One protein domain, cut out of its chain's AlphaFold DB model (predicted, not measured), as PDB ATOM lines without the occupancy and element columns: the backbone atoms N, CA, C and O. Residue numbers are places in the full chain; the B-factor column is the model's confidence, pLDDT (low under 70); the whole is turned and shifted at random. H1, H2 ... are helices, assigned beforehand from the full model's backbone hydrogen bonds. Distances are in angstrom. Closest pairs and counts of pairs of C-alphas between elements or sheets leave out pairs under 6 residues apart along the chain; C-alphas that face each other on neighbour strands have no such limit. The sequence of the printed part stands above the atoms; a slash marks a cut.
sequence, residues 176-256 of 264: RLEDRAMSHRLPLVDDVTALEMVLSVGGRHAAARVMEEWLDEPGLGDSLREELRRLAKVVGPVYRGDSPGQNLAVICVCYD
ATOM      1  N   ARG A 176     -46.367  20.259  23.320       84.44
ATOM      2  CA  ARG A 176     -47.205  19.074  23.551       84.44
ATOM      3  C   ARG A 176     -46.429  17.938  24.200       84.44
ATOM      4  O   ARG A 176     -47.012  17.200  24.990       84.44
ATOM      5  N   LEU A 177     -45.152  17.781  23.862       87.31
ATOM      6  CA  LEU A 177     -44.303  16.728  24.402       87.31
ATOM      7  C   LEU A 177     -44.173  16.844  25.924       87.31
ATOM      8  O   LEU A 177     -44.350  15.844  26.614       87.31
ATOM      9  N   GLU A 178     -43.907  18.045  26.449       88.50
ATOM     10  CA  GLU A 178     -43.819  18.266  27.898       88.50
ATOM     11  C   GLU A 178     -45.165  18.011  28.592       88.50
ATOM     12  O   GLU A 178     -45.226  17.196  29.514       88.50
ATOM     13  N   ASP A 179     -46.250  18.626  28.108       87.00
ATOM     14  CA  ASP A 179     -47.593  18.473  28.687       87.00
ATOM     15  C   ASP A 179     -48.054  17.001  28.702       87.00
ATOM     16  O   ASP A 179     -48.673  16.508  29.657       87.00
ATOM     17  N   ARG A 180     -47.745  16.255  27.635       85.19
ATOM     18  CA  ARG A 180     -48.064  14.826  27.540       85.19
ATOM     19  C   ARG A 180     -47.150  13.965  28.398       85.19
ATOM     20  O   ARG A 180     -47.635  12.987  28.960       85.19
ATOM     21  N   ALA A 181     -45.873  14.311  28.534       86.50
ATOM     22  CA  ALA A 181     -44.971  13.610  29.441       86.50
ATOM     23  C   ALA A 181     -45.422  13.769  30.902       86.50
ATOM     24  O   ALA A 181     -45.519  12.771  31.611       86.50
ATOM     25  N   MET A 182     -45.805  14.980  31.326       86.50
ATOM     26  CA  MET A 182     -46.339  15.229  32.676       86.50
ATOM     27  C   MET A 182     -47.571  14.378  32.989       86.50
ATOM     28  O   MET A 182     -47.744  13.920  34.109       86.50
ATOM     29  N   SER A 183     -48.418  14.132  31.989       81.31
ATOM     30  CA  SER A 183     -49.641  13.342  32.157       81.31
ATOM     31  C   SER A 183     -49.476  11.838  31.892       81.31
ATOM     32  O   SER A 183     -50.468  11.118  31.973       81.31
ATOM     33  N   HIS A 184     -48.269  11.347  31.580       71.69
ATOM     34  CA  HIS A 184     -48.018   9.970  31.114       71.69
ATOM     35  C   HIS A 184     -48.847   9.582  29.874       71.69
ATOM     36  O   HIS A 184     -49.326   8.455  29.734       71.69
ATOM     37  N   ARG A 185     -49.045  10.538  28.958       71.56
ATOM     38  CA  ARG A 185     -49.925  10.423  27.781       71.56
ATOM     39  C   ARG A 185     -49.180  10.430  26.451       71.56
ATOM     40  O   ARG A 185     -49.705  10.948  25.467       71.56
ATOM     41  N   LEU A 186     -47.971   9.875  26.387       79.12
ATOM     42  CA  LEU A 186     -47.261   9.676  25.119       79.12
ATOM     43  C   LEU A 186     -47.484   8.242  24.619       79.12
ATOM     44  O   LEU A 186     -46.874   7.307  25.138       79.12
ATOM     45  N   PRO A 187     -48.367   8.021  23.625       73.50
ATOM     46  CA  PRO A 187     -48.631   6.680  23.131       73.50
ATOM     47  C   PRO A 187     -47.379   6.088  22.488       73.50
ATOM     48  O   PRO A 187     -46.703   6.756  21.707       73.50
ATOM     49  N   LEU A 188     -47.129   4.810  22.774       77.62
ATOM     50  CA  LEU A 188     -46.031   3.996  22.250       77.62
ATOM     51  C   LEU A 188     -44.613   4.473  22.641       77.62
ATOM     52  O   LEU A 188     -43.644   3.982  22.067       77.62
ATOM     53  N   VAL A 189     -44.485   5.378  23.622       85.62
ATOM     54  CA  VAL A 189     -43.203   5.898  24.136       85.62
ATOM     55  C   VAL A 189     -43.129   5.713  25.649       85.62
ATOM     56  O   VAL A 189     -43.826   6.405  26.384       85.62
ATOM     57  N   ASP A 190     -42.273   4.811  26.126       86.31
ATOM     58  CA  ASP A 190     -42.114   4.561  27.562       86.31
ATOM     59  C   ASP A 190     -41.636   5.796  28.348       86.31
ATOM     60  O   ASP A 190     -41.009   6.695  27.788       86.31
ATOM     61  N   ASP A 191     -41.905   5.826  29.659       87.56
ATOM     62  CA  ASP A 191     -41.599   6.979  30.519       87.56
ATOM     63  C   ASP A 191     -40.107   7.361  30.504       87.56
ATOM     64  O   ASP A 191     -39.753   8.538  30.582       87.56
ATOM     65  N   VAL A 192     -39.204   6.383  30.368       89.69
ATOM     66  CA  VAL A 192     -37.761   6.652  30.297       89.69
ATOM     67  C   VAL A 192     -37.465   7.420  29.016       89.69
ATOM     68  O   VAL A 192     -36.886   8.505  29.072       89.69
ATOM     69  N   THR A 193     -37.919   6.906  27.876       91.81
ATOM     70  CA  THR A 193     -37.740   7.562  26.580       91.81
ATOM     71  C   THR A 193     -38.441   8.924  26.529       91.81
ATOM     72  O   THR A 193     -37.862   9.886  26.026       91.81
ATOM     73  N   ALA A 194     -39.636   9.054  27.107       92.25
ATOM     74  CA  ALA A 194     -40.364  10.317  27.200       92.25
ATOM     75  C   ALA A 194     -39.552  11.394  27.935       92.25
ATOM     76  O   ALA A 194     -39.393  12.508  27.430       92.25
ATOM     77  N   LEU A 195     -38.972  11.056  29.092       93.69
ATOM     78  CA  LEU A 195     -38.116  11.978  29.835       93.69
ATOM     79  C   LEU A 195     -36.868  12.370  29.037       93.69
ATOM     80  O   LEU A 195     -36.481  13.539  29.031       93.69
ATOM     81  N   GLU A 196     -36.231  11.413  28.358       95.19
ATOM     82  CA  GLU A 196     -35.070  11.682  27.504       95.19
ATOM     83  C   GLU A 196     -35.423  12.637  26.352       95.19
ATOM     84  O   GLU A 196     -34.640  13.535  26.034       95.19
ATOM     85  N   MET A 197     -36.607  12.484  25.750       95.00
ATOM     86  CA  MET A 197     -37.098  13.380  24.702       95.00
ATOM     87  C   MET A 197     -37.338  14.790  25.244       95.00
ATOM     88  O   MET A 197     -36.858  15.753  24.646       95.00
ATOM     89  N   VAL A 198     -38.014  14.932  26.392       95.00
ATOM     90  CA  VAL A 198     -38.226  16.242  27.035       95.00
ATOM     91  C   VAL A 198     -36.886  16.893  27.373       95.00
ATOM     92  O   VAL A 198     -36.687  18.078  27.120       95.00
ATOM     93  N   LEU A 199     -35.934  16.121  27.891       95.38
ATOM     94  CA  LEU A 199     -34.591  16.600  28.203       95.38
ATOM     95  C   LEU A 199     -33.828  17.064  26.955       95.38
ATOM     96  O   LEU A 199     -33.097  18.050  27.023       95.38
ATOM     97  N   SER A 200     -33.999  16.360  25.838       94.88
ATOM     98  CA  SER A 200     -33.382  16.680  24.551       94.88
ATOM     99  C   SER A 200     -33.975  17.947  23.923       94.88
ATOM    100  O   SER A 200     -33.234  18.825  23.485       94.88
ATOM    101  N   VAL A 201     -35.306  18.062  23.905       92.69
ATOM    102  CA  VAL A 201     -36.031  19.110  23.166       92.69
ATOM    103  C   VAL A 201     -36.351  20.327  24.043       92.69
ATOM    104  O   VAL A 201     -36.091  21.461  23.649       92.69
ATOM    105  N   GLY A 202     -36.899  20.108  25.240       90.19
ATOM    106  CA  GLY A 202     -37.262  21.157  26.205       90.19
ATOM    107  C   GLY A 202     -36.138  21.516  27.185       90.19
ATOM    108  O   GLY A 202     -36.227  22.492  27.935       90.19
ATOM    109  N   GLY A 203     -35.055  20.738  27.185       92.56
ATOM    110  CA  GLY A 203     -33.900  20.958  28.041       92.56
ATOM    111  C   GLY A 203     -34.114  20.525  29.493       92.56
ATOM    112  O   GLY A 203     -35.151  20.008  29.912       92.56
ATOM    113  N   ARG A 204     -33.087  20.776  30.311       93.44
ATOM    114  CA  ARG A 204     -33.026  20.330  31.712       93.44
ATOM    115  C   ARG A 204     -34.179  20.848  32.575       93.44
ATOM    116  O   ARG A 204     -34.621  20.136  33.467       93.44
ATOM    117  N   HIS A 205     -34.635  22.083  32.357       92.31
ATOM    118  CA  HIS A 205     -35.672  22.680  33.200       92.31
ATOM    119  C   HIS A 205     -37.049  22.043  32.969       92.31
ATOM    120  O   HIS A 205     -37.722  21.734  33.944       92.31
ATOM    121  N   ALA A 206     -37.425  21.788  31.711       92.62
ATOM    122  CA  ALA A 206     -38.651  21.062  31.378       92.62
ATOM    123  C   ALA A 206     -38.618  19.636  31.953       92.62
ATOM    124  O   ALA A 206     -39.529  19.221  32.663       92.62
ATOM    125  N   ALA A 207     -37.502  18.924  31.758       94.62
ATOM    126  CA  ALA A 207     -37.330  17.576  32.299       94.62
ATOM    127  C   ALA A 207     -37.386  17.536  33.837       94.62
ATOM    128  O   ALA A 207     -37.909  16.586  34.409       94.62
ATOM    129  N   ALA A 208     -36.872  18.565  34.519       93.75
ATOM    130  CA  ALA A 208     -36.983  18.681  35.971       93.75
ATOM    131  C   ALA A 208     -38.440  18.803  36.433       93.75
ATOM    132  O   ALA A 208     -38.819  18.113  37.372       93.75
ATOM    133  N   ARG A 209     -39.261  19.613  35.749       92.75
ATOM    134  CA  ARG A 209     -40.690  19.750  36.073       92.75
ATOM    135  C   ARG A 209     -41.444  18.436  35.889       92.75
ATOM    136  O   ARG A 209     -42.208  18.055  36.764       92.75
ATOM    137  N   VAL A 210     -41.185  17.718  34.792       92.62
ATOM    138  CA  VAL A 210     -41.763  16.381  34.559       92.62
ATOM    139  C   VAL A 210     -41.384  15.421  35.690       92.62
ATOM    140  O   VAL A 210     -42.242  14.739  36.236       92.62
ATOM    141  N   MET A 211     -40.111  15.404  36.098       92.31
ATOM    142  CA  MET A 211     -39.657  14.555  37.204       92.31
ATOM    143  C   MET A 211     -40.266  14.927  38.558       92.31
ATOM    144  O   MET A 211     -40.462  14.042  39.386       92.31
ATOM    145  N   GLU A 212     -40.514  16.211  38.808       91.81
ATOM    146  CA  GLU A 212     -41.198  16.677  40.019       91.81
ATOM    147  C   GLU A 212     -42.650  16.190  40.046       91.81
ATOM    148  O   GLU A 212     -43.060  15.600  41.042       91.81
ATOM    149  N   GLU A 213     -43.371  16.310  38.931       90.94
ATOM    150  CA  GLU A 213     -44.739  15.796  38.802       90.94
ATOM    151  C   GLU A 213     -44.796  14.275  39.034       90.94
ATOM    152  O   GLU A 213     -45.592  13.779  39.829       90.94
ATOM    153  N   TRP A 214     -43.883  13.516  38.419       90.81
ATOM    154  CA  TRP A 214     -43.824  12.055  38.574       90.81
ATOM    155  C   TRP A 214     -43.440  11.605  39.986       90.81
ATOM    156  O   TRP A 214     -43.776  10.495  40.404       90.81
ATOM    157  N   LEU A 215     -42.727  12.438  40.748       88.62
ATOM    158  CA  LEU A 215     -42.468  12.165  42.160       88.62
ATOM    159  C   LEU A 215     -43.732  12.304  43.005       88.62
ATOM    160  O   LEU A 215     -43.872  11.597  44.007       88.62
ATOM    161  N   ASP A 216     -44.636  13.196  42.631       87.38
ATOM    162  CA  ASP A 216     -45.886  13.406  43.350       87.38
ATOM    163  C   ASP A 216     -46.952  12.357  42.985       87.38
ATOM    164  O   ASP A 216     -47.906  12.171  43.745       87.38
ATOM    165  N   GLU A 217     -46.748  11.578  41.913       84.25
ATOM    166  CA  GLU A 217     -47.607  10.444  41.566       84.25
ATOM    167  C   GLU A 217     -47.477   9.286  42.587       84.25
ATOM    168  O   GLU A 217     -46.387   8.720  42.780       84.25
ATOM    169  N   PRO A 218     -48.582   8.865  43.236       79.06
ATOM    170  CA  PRO A 218     -48.569   7.742  44.169       79.06
ATOM    171  C   PRO A 218     -48.105   6.434  43.508       79.06
ATOM    172  O   PRO A 218     -48.595   6.040  42.453       79.06
ATOM    173  N   GLY A 219     -47.190   5.712  44.159       80.50
ATOM    174  CA  GLY A 219     -46.627   4.455  43.652       80.50
ATOM    175  C   GLY A 219     -45.360   4.649  42.815       80.50
ATOM    176  O   GLY A 219     -44.299   4.168  43.221       80.50
ATOM    177  N   LEU A 220     -45.438   5.380  41.692       78.50
ATOM    178  CA  LEU A 220     -44.256   5.697  40.874       78.50
ATOM    179  C   LEU A 220     -43.253   6.536  41.674       78.50
ATOM    180  O   LEU A 220     -42.074   6.179  41.764       78.50
ATOM    181  N   GLY A 221     -43.734   7.595  42.330       83.69
ATOM    182  CA  GLY A 221     -42.908   8.493  43.123       83.69
ATOM    183  C   GLY A 221     -42.195   7.805  44.286       83.69
ATOM    184  O   GLY A 221     -41.030   8.093  44.557       83.69
ATOM    185  N   ASP A 222     -42.837   6.842  44.954       83.94
ATOM    186  CA  ASP A 222     -42.218   6.099  46.059       83.94
ATOM    187  C   ASP A 222     -41.085   5.189  45.576       83.94
ATOM    188  O   ASP A 222     -39.988   5.219  46.145       83.94
ATOM    189  N   SER A 223     -41.319   4.453  44.485       82.81
ATOM    190  CA  SER A 223     -40.296   3.624  43.841       82.81
ATOM    191  C   SER A 223     -39.110   4.470  43.369       82.81
ATOM    192  O   SER A 223     -37.950   4.141  43.628       82.81
ATOM    193  N   LEU A 224     -39.392   5.612  42.742       84.94
ATOM    194  CA  LEU A 224     -38.374   6.529  42.249       84.94
ATOM    195  C   LEU A 224     -37.550   7.149  43.390       84.94
ATOM    196  O   LEU A 224     -36.321   7.198  43.310       84.94
ATOM    197  N   ARG A 225     -38.191   7.581  44.485       86.06
ATOM    198  CA  ARG A 225     -37.500   8.090  45.686       86.06
ATOM    199  C   ARG A 225     -36.580   7.035  46.293       86.06
ATOM    200  O   ARG A 225     -35.475   7.370  46.725       86.06
ATOM    201  N   GLU A 226     -37.020   5.782  46.361       86.44
ATOM    202  CA  GLU A 226     -36.195   4.677  46.852       86.44
ATOM    203  C   GLU A 226     -34.954   4.469  45.974       86.44
ATOM    204  O   GLU A 226     -33.831   4.437  46.488       86.44
ATOM    205  N   GLU A 227     -35.133   4.426  44.654       87.25
ATOM    206  CA  GLU A 227     -34.039   4.270  43.696       87.25
ATOM    207  C   GLU A 227     -33.047   5.441  43.739       87.25
ATOM    208  O   GLU A 227     -31.832   5.228  43.768       87.25
ATOM    209  N   LEU A 228     -33.530   6.681  43.864       86.00
ATOM    210  CA  LEU A 228     -32.681   7.861  44.051       86.00
ATOM    211  C   LEU A 228     -31.844   7.770  45.340       86.00
ATOM    212  O   LEU A 228     -30.637   8.033  45.316       86.00
ATOM    213  N   ARG A 229     -32.442   7.341  46.465       84.50
ATOM    214  CA  ARG A 229     -31.706   7.108  47.726       84.50
ATOM    215  C   ARG A 229     -30.672   5.993  47.582       84.50
ATOM    216  O   ARG A 229     -29.610   6.072  48.205       84.50
ATOM    217  N   ARG A 230     -30.973   4.954  46.798       83.25
ATOM    218  CA  ARG A 230     -30.049   3.848  46.522       83.25
ATOM    219  C   ARG A 230     -28.856   4.334  45.704       83.25
ATOM    220  O   ARG A 230     -27.719   4.096  46.102       83.25
ATOM    221  N   LEU A 231     -29.101   5.050  44.609       81.69
ATOM    222  CA  LEU A 231     -28.055   5.564  43.721       81.69
ATOM    223  C   LEU A 231     -27.136   6.578  44.408       81.69
ATOM    224  O   LEU A 231     -25.941   6.582  44.129       81.69
ATOM    225  N   ALA A 232     -27.641   7.360  45.368       73.00
ATOM    226  CA  ALA A 232     -26.816   8.257  46.180       73.00
ATOM    227  C   ALA A 232     -25.700   7.536  46.969       73.00
ATOM    228  O   ALA A 232     -24.739   8.175  47.393       73.00
ATOM    229  N   LYS A 233     -25.816   6.215  47.175       73.69
ATOM    230  CA  LYS A 233     -24.858   5.391  47.930       73.69
ATOM    231  C   LYS A 233     -23.891   4.593  47.044       73.69
ATOM    232  O   LYS A 233     -23.018   3.917  47.581       73.69
ATOM    233  N   VAL A 234     -24.045   4.624  45.717       70.75
ATOM    234  CA  VAL A 234     -23.290   3.771  44.780       70.75
ATOM    235  C   VAL A 234     -22.316   4.606  43.946       70.75
ATOM    236  O   VAL A 234     -22.643   5.696  43.482       70.75
ATOM    237  N   VAL A 235     -21.115   4.069  43.700       55.12
ATOM    238  CA  VAL A 235     -20.134   4.663  42.781       55.12
ATOM    239  C   VAL A 235     -20.563   4.372  41.339       55.12
ATOM    240  O   VAL A 235     -20.218   3.344  40.759       55.12
ATOM    241  N   GLY A 236     -21.346   5.285  40.771       60.22
ATOM    242  CA  GLY A 236     -21.700   5.302  39.354       60.22
ATOM    243  C   GLY A 236     -23.041   4.621  39.040       60.22
ATOM    244  O   GLY A 236     -23.169   3.406  39.227       60.22
ATOM    245  N   PRO A 237     -24.030   5.353  38.498       64.62
ATOM    246  CA  PRO A 237     -25.322   4.782  38.133       64.62
ATOM    247  C   PRO A 237     -25.196   3.698  37.049       64.62
ATOM    248  O   PRO A 237     -24.298   3.739  36.199       64.62
ATOM    249  N   VAL A 238     -26.076   2.693  37.095       67.75
ATOM    250  CA  VAL A 238     -26.166   1.621  36.088       67.75
ATOM    251  C   VAL A 238     -27.557   1.665  35.474       67.75
ATOM    252  O   VAL A 238     -28.534   1.422  36.180       67.75
ATOM    253  N   TYR A 239     -27.640   1.925  34.172       67.25
ATOM    254  CA  TYR A 239     -28.865   1.720  33.402       67.25
ATOM    255  C   TYR A 239     -29.169   0.218  33.281       67.25
ATOM    256  O   TYR A 239     -28.267  -0.573  32.990       67.25
ATOM    257  N   ARG A 240     -30.423  -0.185  33.501       68.06
ATOM    258  CA  ARG A 240     -30.897  -1.570  33.374       68.06
ATOM    259  C   ARG A 240     -32.199  -1.592  32.587       68.06
ATOM    260  O   ARG A 240     -33.197  -1.051  33.040       68.06
ATOM    261  N   GLY A 241     -32.202  -2.221  31.413       62.12
ATOM    262  CA  GLY A 241     -33.344  -2.172  30.488       62.12
ATOM    263  C   GLY A 241     -34.677  -2.701  31.040       62.12
ATOM    264  O   GLY A 241     -35.712  -2.420  30.456       62.12
ATOM    265  N   ASP A 242     -34.668  -3.430  32.156       68.56
ATOM    266  CA  ASP A 242     -35.821  -4.079  32.785       68.56
ATOM    267  C   ASP A 242     -36.387  -3.337  34.014       68.56
ATOM    268  O   ASP A 242     -37.343  -3.813  34.622       68.56
ATOM    269  N   SER A 243     -35.841  -2.174  34.392       76.69
ATOM    270  CA  SER A 243     -36.307  -1.414  35.562       76.69
ATOM    271  C   SER A 243     -36.538   0.070  35.237       76.69
ATOM    272  O   SER A 243     -35.612   0.878  35.359       76.69
ATOM    273  N   PRO A 244     -37.773   0.458  34.849       78.62
ATOM    274  CA  PRO A 244     -38.103   1.843  34.508       78.62
ATOM    275  C   PRO A 244     -37.771   2.832  35.633       78.62
ATOM    276  O   PRO A 244     -37.054   3.801  35.396       78.62
ATOM    277  N   GLY A 245     -38.177   2.545  36.877       80.69
ATOM    278  CA  GLY A 245     -37.900   3.415  38.030       80.69
ATOM    279  C   GLY A 245     -36.404   3.627  38.290       80.69
ATOM    280  O   GLY A 245     -35.965   4.752  38.535       80.69
ATOM    281  N   GLN A 246     -35.588   2.574  38.149       83.00
ATOM    282  CA  GLN A 246     -34.134   2.702  38.242       83.00
ATOM    283  C   GLN A 246     -33.578   3.573  37.107       83.00
ATOM    284  O   GLN A 246     -32.738   4.434  37.363       83.00
ATOM    285  N   ASN A 247     -34.025   3.375  35.865       86.69
ATOM    286  CA  ASN A 247     -33.533   4.137  34.712       86.69
ATOM    287  C   ASN A 247     -33.877   5.626  34.809       86.69
ATOM    288  O   ASN A 247     -33.012   6.465  34.556       86.69
ATOM    289  N   LEU A 248     -35.088   5.951  35.263       89.50
ATOM    290  CA  LEU A 248     -35.495   7.323  35.565       89.50
ATOM    291  C   LEU A 248     -34.593   7.954  36.630       89.50
ATOM    292  O   LEU A 248     -34.096   9.069  36.450       89.50
ATOM    293  N   ALA A 249     -34.294   7.223  37.710       88.75
ATOM    294  CA  ALA A 249     -33.382   7.692  38.750       88.75
ATOM    295  C   ALA A 249     -31.953   7.922  38.216       88.75
ATOM    296  O   ALA A 249     -31.308   8.910  38.575       88.75
ATOM    297  N   VAL A 250     -31.461   7.052  37.326       89.69
ATOM    298  CA  VAL A 250     -30.158   7.210  36.659       89.69
ATOM    299  C   VAL A 250     -30.117   8.486  35.821       89.69
ATOM    300  O   VAL A 250     -29.186   9.277  35.985       89.69
ATOM    301  N   ILE A 251     -31.119   8.719  34.970       91.50
ATOM    302  CA  ILE A 251     -31.207   9.932  34.141       91.50
ATOM    303  C   ILE A 251     -31.247  11.172  35.033       91.50
ATOM    304  O   ILE A 251     -30.475  12.112  34.830       91.50
ATOM    305  N   CYS A 252     -32.083  11.144  36.072       90.69
ATOM    306  CA  CYS A 252     -32.200  12.225  37.037       90.69
ATOM    307  C   CYS A 252     -30.852  12.603  37.667       90.69
ATOM    308  O   CYS A 252     -30.528  13.788  37.764       90.69
ATOM    309  N   VAL A 253     -30.055  11.613  38.078       89.62
ATOM    310  CA  VAL A 253     -28.727  11.837  38.669       89.62
ATOM    311  C   VAL A 253     -27.724  12.327  37.622       89.62
ATOM    312  O   VAL A 253     -26.998  13.281  37.885       89.62
ATOM    313  N   CYS A 254     -27.683  11.723  36.431       90.00
ATOM    314  CA  CYS A 254     -26.741  12.094  35.368       90.00
ATOM    315  C   CYS A 254     -26.955  13.516  34.823       90.00
ATOM    316  O   CYS A 254     -26.010  14.123  34.311       90.00
ATOM    317  N   TYR A 255     -28.178  14.044  34.917       91.56
ATOM    318  CA  TYR A 255     -28.547  15.377  34.431       91.56
ATOM    319  C   TYR A 255     -28.904  16.372  35.541       91.56
ATOM    320  O   TYR A 255     -29.318  17.494  35.245       91.56
ATOM    321  N   ASP A 256     -28.710  15.994  36.808       90.06
ATOM    322  CA  ASP A 256     -28.998  16.816  37.987       90.06
ATOM    323  C   ASP A 256     -30.422  17.415  37.987       90.06
ATOM    324  O   ASP A 256     -30.612  18.586  38.329       90.06
TER     325      ASP A 256
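This is residues 176 to 256 of the 264 residues of an uncharacterized protein of Armatimonadetes bacterium 55-13 (UniProt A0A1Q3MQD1). The longest helix, H3, packs with H1 and H2 as a group of three helices, H4 turns off from H3 at a corner, and H5, near the middle, packs on H4 and H2. The loop of residues 232 to 243 lies at the end far from H1. The printed part has 81 residues with five named helices, H1 to H5 in chain order, and no named strand: all helix, compact, radius of gyration of the C-alphas 11.9 A, spans 36 by 25 by 22 A.

H3, residues 203 to 216, is 20.9 A long. H2 is residues 191 to 201, H1 176 to 182, H4 220 to 231, H5 244 to 254. C-alpha 176 is at (-47.205, 19.074, 23.551), C-alpha 254 at (-26.741, 12.094, 35.368).

H3 and H2, a hairpin, touch at a shallow tilt of 30 degrees; their closest C-alphas, Ala 207 and Leu 199, are 5.0 A apart. H3 and H4 touch only at the corner. H4 and H5 touch at a steep tilt of 52 degrees, closest C-alphas Leu 224 and Gly 245, 5.3 A. In each helix every O i to N i+4 pair is within hydrogen-bond range.

The printed part has no cut. H4 to H5 is a long link; residues 235 to 242 have pLDDT under 70.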